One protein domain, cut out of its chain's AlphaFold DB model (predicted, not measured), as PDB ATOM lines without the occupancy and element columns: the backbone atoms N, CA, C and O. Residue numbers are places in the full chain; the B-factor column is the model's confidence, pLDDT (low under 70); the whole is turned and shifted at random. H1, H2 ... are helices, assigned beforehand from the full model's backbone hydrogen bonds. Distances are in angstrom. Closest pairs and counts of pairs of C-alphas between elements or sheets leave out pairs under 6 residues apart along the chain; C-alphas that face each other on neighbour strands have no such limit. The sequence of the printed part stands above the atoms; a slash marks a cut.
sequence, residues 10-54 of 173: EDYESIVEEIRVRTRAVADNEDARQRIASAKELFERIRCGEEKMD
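Overview. This is residues 10 to 54 of the 173 residues of an uncharacterized protein of Teladorsagia circumcincta (UniProt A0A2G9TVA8). What shape is it? Two 18-residue helices, H1 then H2, meet near their ends as an open L, and a tail, residues 48 to 54, turns off past H2's far end. What else? The 45 printed residues have no named strand; the class is all helix. The whole is extended, radius of gyration of the C-alphas 15.7 A, spanning 47 by 23 by 14 A.

Along the chain. Where is H1? H1, residues 10 to 27, runs 25.7 A from C-alpha 10 at (152.193, 236.096, 158.431). Where is H2? H2, residues 30 to 47, runs 25.6 A to C-alpha 47 at (163.024, 207.745, 131.245).

Arrangement. How do they stand? H1 and H2 are close but not clearly touching; their closest C-alphas, Ala 27 and Arg 33, are 6.2 A apart. Their lines are about perpendicular, at 88 degrees. Their backbones? Every O i to N i+4 pair is within hydrogen-bond range in H2, 12 of 14 in H1.

Size, cuts and confidence. How large? The C-alphas farthest apart, Glu 10 and Glu 50, are 47.2 A apart. Any break? The printed part has no cut, and the link H1 to H2 is tight. Low confidence? No printed residue is under 70 in pLDDT.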
ATOM      1  N   GLU A  10     152.479 236.835 157.202       83.38
ATOM      2  CA  GLU A  10     152.193 236.096 158.431       83.38
ATOM      3  C   GLU A  10     150.926 235.224 158.300       83.38
ATOM      4  O   GLU A  10     150.863 234.132 158.867       83.38
ATOM      5  N   ASP A  11     149.952 235.637 157.477       79.25
ATOM      6  CA  ASP A  11     148.721 234.868 157.229       79.25
ATOM      7  C   ASP A  11     149.003 233.546 156.492       79.25
ATOM      8  O   ASP A  11     148.260 232.572 156.623       79.25
ATOM      9  N   TYR A  12     150.089 233.492 155.716       85.69
ATOM     10  CA  TYR A  12     150.484 232.307 154.956       85.69
ATOM     11  C   TYR A  12     151.464 231.415 155.712       85.69
ATOM     12  O   TYR A  12     151.523 230.220 155.423       85.69
ATOM     13  N   GLU A  13     152.212 231.947 156.680       89.50
ATOM     14  CA  GLU A  13     153.193 231.175 157.453       89.50
ATOM     15  C   GLU A  13     152.538 229.995 158.172       89.50
ATOM     16  O   GLU A  13     153.034 228.870 158.086       89.50
ATOM     17  N   SER A  14     151.369 230.216 158.782       84.19
ATOM     18  CA  SER A  14     150.601 229.147 159.429       84.19
ATOM     19  C   SER A  14     150.162 228.067 158.436       84.19
ATOM     20  O   SER A  14     150.212 226.881 158.756       84.19
ATOM     21  N   ILE A  15     149.744 228.461 157.230       86.19
ATOM     22  CA  ILE A  15     149.298 227.532 156.180       86.19
ATOM     23  C   ILE A  15     150.486 226.707 155.674       86.19
ATOM     24  O   ILE A  15     150.391 225.491 155.512       86.19
ATOM     25  N   VAL A  16     151.623 227.359 155.435       90.81
ATOM     26  CA  VAL A  16     152.851 226.702 154.978       90.81
ATOM     27  C   VAL A  16     153.356 225.718 156.027       90.81
ATOM     28  O   VAL A  16     153.750 224.604 155.673       90.81
ATOM     29  N   GLU A  17     153.325 226.091 157.305       91.31
ATOM     30  CA  GLU A  17     153.774 225.209 158.377       91.31
ATOM     31  C   GLU A  17     152.824 224.022 158.580       91.31
ATOM     32  O   GLU A  17     153.281 222.887 158.692       91.31
ATOM     33  N   GLU A  18     151.508 224.232 158.496       90.50
ATOM     34  CA  GLU A  18     150.519 223.145 158.502       90.50
ATOM     35  C   GLU A  18     150.770 222.143 157.365       90.50
ATOM     36  O   GLU A  18     150.782 220.926 157.586       90.50
ATOM     37  N   ILE A  19     151.010 222.641 156.145       89.25
ATOM     38  CA  ILE A  19     151.331 221.795 154.991       89.25
ATOM     39  C   ILE A  19     152.623 221.022 155.250       89.25
ATOM     40  O   ILE A  19     152.643 219.811 155.048       89.25
ATOM     41  N   ARG A  20     153.680 221.676 155.747       87.94
ATOM     42  CA  ARG A  20     154.947 221.006 156.083       87.94
ATOM     43  C   ARG A  20     154.748 219.885 157.095       87.94
ATOM     44  O   ARG A  20     155.272 218.794 156.877       87.94
ATOM     45  N   VAL A  21     154.009 220.136 158.174       89.56
ATOM     46  CA  VAL A  21     153.729 219.131 159.210       89.56
ATOM     47  C   VAL A  21     152.967 217.951 158.613       89.56
ATOM     48  O   VAL A  21     153.376 216.809 158.807       89.56
ATOM     49  N   ARG A  22     151.917 218.204 157.820       84.12
ATOM     50  CA  ARG A  22     151.171 217.138 157.133       84.12
ATOM     51  C   ARG A  22     152.044 216.350 156.168       84.12
ATOM     52  O   ARG A  22     151.974 215.126 156.153       84.12
ATOM     53  N   THR A  23     152.878 217.026 155.382       83.56
ATOM     54  CA  THR A  23     153.792 216.362 154.453       83.56
ATOM     55  C   THR A  23     154.769 215.460 155.195       83.56
ATOM     56  O   THR A  23     154.916 214.317 154.785       83.56
ATOM     57  N   ARG A  24     155.383 215.915 156.296       81.94
ATOM     58  CA  ARG A  24     156.279 215.069 157.105       81.94
ATOM     59  C   ARG A  24     155.542 213.891 157.730       81.94
ATOM     60  O   ARG A  24     155.949 212.758 157.535       81.94
ATOM     61  N   ALA A  25     154.400 214.139 158.371       80.81
ATOM     62  CA  ALA A  25     153.597 213.086 158.993       80.81
ATOM     63  C   ALA A  25     153.171 211.993 157.997       80.81
ATOM     64  O   ALA A  25     153.074 210.823 158.357       80.81
ATOM     65  N   VAL A  26     152.926 212.360 156.736       78.00
ATOM     66  CA  VAL A  26     152.633 211.397 155.670       78.00
ATOM     67  C   VAL A  26     153.911 210.735 155.152       78.00
ATOM     68  O   VAL A  26     153.908 209.520 154.975       78.00
ATOM     69  N   ALA A  27     154.982 211.499 154.923       74.88
ATOM     70  CA  ALA A  27     156.230 211.034 154.319       74.88
ATOM     71  C   ALA A  27     157.095 210.164 155.243       74.88
ATOM     72  O   ALA A  27     157.838 209.326 154.741       74.88
ATOM     73  N   ASP A  28     156.993 210.327 156.563       80.12
ATOM     74  CA  ASP A  28     157.804 209.584 157.534       80.12
ATOM     75  C   ASP A  28     157.301 208.144 157.749       80.12
ATOM     76  O   ASP A  28     158.016 207.308 158.310       80.12
ATOM     77  N   ASN A  29     156.113 207.808 157.237       86.81
ATOM     78  CA  ASN A  29     155.612 206.434 157.232       86.81
ATOM     79  C   ASN A  29     156.445 205.561 156.288       86.81
ATOM     80  O   ASN A  29     156.760 205.965 155.168       86.81
ATOM     81  N   GLU A  30     156.759 204.340 156.715       85.75
ATOM     82  CA  GLU A  30     157.543 203.394 155.909       85.75
ATOM     83  C   GLU A  30     156.860 203.100 154.562       85.75
ATOM     84  O   GLU A  30     157.486 203.183 153.510       85.75
ATOM     85  N   ASP A  31     155.536 202.918 154.571       86.06
ATOM     86  CA  ASP A  31     154.728 202.741 153.359       86.06
ATOM     87  C   ASP A  31     154.845 203.919 152.387       86.06
ATOM     88  O   ASP A  31     154.862 203.740 151.167       86.06
ATOM     89  N   ALA A  32     154.914 205.146 152.907       82.62
ATOM     90  CA  ALA A  32     155.045 206.335 152.078       82.62
ATOM     91  C   ALA A  32     156.448 206.429 151.473       82.62
ATOM     92  O   ALA A  32     156.575 206.713 150.280       82.62
ATOM     93  N   ARG A  33     157.490 206.120 152.256       84.56
ATOM     94  CA  ARG A  33     158.870 206.036 151.761       84.56
ATOM     95  C   ARG A  33     159.009 204.982 150.672       84.56
ATOM     96  O   ARG A  33     159.571 205.285 149.619       84.56
ATOM     97  N   GLN A  34     158.420 203.804 150.871       89.06
ATOM     98  CA  GLN A  34     158.418 202.736 149.877       89.06
ATOM     99  C   GLN A  34     157.700 203.165 148.592       89.06
ATOM    100  O   GLN A  34     158.243 202.998 147.502       89.06
ATOM    101  N   ARG A  35     156.524 203.798 148.694       85.50
ATOM    102  CA  ARG A  35     155.799 204.331 147.524       85.50
ATOM    103  C   ARG A  35     156.609 205.381 146.768       85.50
ATOM    104  O   ARG A  35     156.634 205.353 145.542       85.50
ATOM    105  N   ILE A  36     157.282 206.289 147.479       85.19
ATOM    106  CA  ILE A  36     158.153 207.302 146.866       85.19
ATOM    107  C   ILE A  36     159.331 206.633 146.150       85.19
ATOM    108  O   ILE A  36     159.666 207.033 145.036       85.19
ATOM    109  N   ALA A  37     159.953 205.624 146.761       88.88
ATOM    110  CA  ALA A  37     161.059 204.887 146.157       88.88
ATOM    111  C   ALA A  37     160.613 204.147 144.888       88.88
ATOM    112  O   ALA A  37     161.219 204.331 143.834       88.88
ATOM    113  N   SER A  38     159.503 203.406 144.950       88.88
ATOM    114  CA  SER A  38     158.939 202.704 143.793       88.88
ATOM    115  C   SER A  38     158.513 203.660 142.675       88.88
ATOM    116  O   SER A  38     158.737 203.369 141.503       88.88
ATOM    117  N   ALA A  39     157.948 204.825 143.009       85.44
ATOM    118  CA  ALA A  39     157.599 205.842 142.016       85.44
ATOM    119  C   ALA A  39     158.841 206.426 141.321       85.44
ATOM    120  O   ALA A  39     158.817 206.644 140.109       85.44
ATOM    121  N   LYS A  40     159.935 206.652 142.063       87.81
ATOM    122  CA  LYS A  40     161.218 207.095 141.492       87.81
ATOM    123  C   LYS A  40     161.819 206.043 140.567       87.81
ATOM    124  O   LYS A  40     162.259 206.383 139.476       87.81
ATOM    125  N   GLU A  41     161.811 204.781 140.979       92.75
ATOM    126  CA  GLU A  41     162.314 203.679 140.161       92.75
ATOM    127  C   GLU A  41     161.517 203.543 138.856       92.75
ATOM    128  O   GLU A  41     162.096 203.498 137.774       92.75
ATOM    129  N   LEU A  42     160.182 203.567 138.943       87.06
ATOM    130  CA  LEU A  42     159.305 203.542 137.773       87.06
ATOM    131  C   LEU A  42     159.594 204.711 136.822       87.06
ATOM    132  O   LEU A  42     159.647 204.517 135.609       87.06
ATOM    133  N   PHE A  43     159.803 205.915 137.362       86.44
ATOM    134  CA  PHE A  43     160.150 207.083 136.559       86.44
ATOM    135  C   PHE A  43     161.469 206.896 135.797       86.44
ATOM    136  O   PHE A  43     161.524 207.208 134.609       86.44
ATOM    137  N   GLU A  44     162.509 206.360 136.440       89.62
ATOM    138  CA  GLU A  44     163.788 206.103 135.770       89.62
ATOM    139  C   GLU A  44     163.658 205.039 134.672       89.62
ATOM    140  O   GLU A  44     164.166 205.240 133.569       89.62
ATOM    141  N   ARG A  45     162.890 203.965 134.903       89.88
ATOM    142  CA  ARG A  45     162.610 202.959 133.860       89.88
ATOM    143  C   ARG A  45     161.888 203.560 132.653       89.88
ATOM    144  O   ARG A  45     162.254 203.288 131.510       89.88
ATOM    145  N   ILE A  46     160.906 204.432 132.893       87.25
ATOM    146  CA  ILE A  46     160.213 205.171 131.825       87.25
ATOM    147  C   ILE A  46     161.186 206.088 131.077       87.25
ATOM    148  O   ILE A  46     161.181 206.142 129.847       87.25
ATOM    149  N   ARG A  47     162.041 206.811 131.808       84.75
ATOM    150  CA  ARG A  47     163.024 207.745 131.245       84.75
ATOM    151  C   ARG A  47     164.061 207.037 130.368       84.75
ATOM    152  O   ARG A  47     164.448 207.591 129.340       84.75
ATOM    153  N   CYS A  48     164.489 205.839 130.755       91.06
ATOM    154  CA  CYS A  48     165.400 204.996 129.981       91.06
ATOM    155  C   CYS A  48     164.712 204.268 128.811       91.06
ATOM    156  O   CYS A  48     165.394 203.678 127.978       91.06
ATOM    157  N   GLY A  49     163.378 204.337 128.714       86.06
ATOM    158  CA  GLY A  49     162.596 203.690 127.659       86.06
ATOM    159  C   GLY A  49     162.368 202.191 127.869       86.06
ATOM    160  O   GLY A  49     161.904 201.526 126.946       86.06
ATOM    161  N   GLU A  50     162.678 201.666 129.057       90.06
ATOM    162  CA  GLU A  50     162.415 200.271 129.440       90.06
ATOM    163  C   GLU A  50     160.918 200.029 129.651       90.06
ATOM    164  O   GLU A  50     160.397 198.976 129.295       90.06
ATOM    165  N   GLU A  51     160.222 201.035 130.182       86.06
ATOM    166  CA  GLU A  51     158.784 201.008 130.429       86.06
ATOM    167  C   GLU A  51     158.079 202.096 129.622       86.06
ATOM    168  O   GLU A  51     158.478 203.264 129.606       86.06
ATOM    169  N   LYS A  52     156.986 201.732 128.949       80.94
ATOM    170  CA  LYS A  52     156.187 202.698 128.193       80.94
ATOM    171  C   LYS A  52     155.143 203.317 129.114       80.94
ATOM    172  O   LYS A  52     154.206 202.649 129.532       80.94
ATOM    173  N   MET A  53     155.270 204.615 129.374       78.69
ATOM    174  CA  MET A  53     154.270 205.370 130.132       78.69
ATOM    175  C   MET A  53     152.918 205.363 129.408       78.69
ATOM    176  O   MET A  53     152.860 205.769 128.242       78.69
ATOM    177  N   ASP A  54     151.845 204.948 130.091       78.56
ATOM    178  CA  ASP A  54     150.483 204.994 129.549       78.56
ATOM    179  C   ASP A  54     149.995 206.454 129.457       78.56
ATOM    180  O   ASP A  54     149.763 207.110 130.479       78.56
TER     181      ASP A  54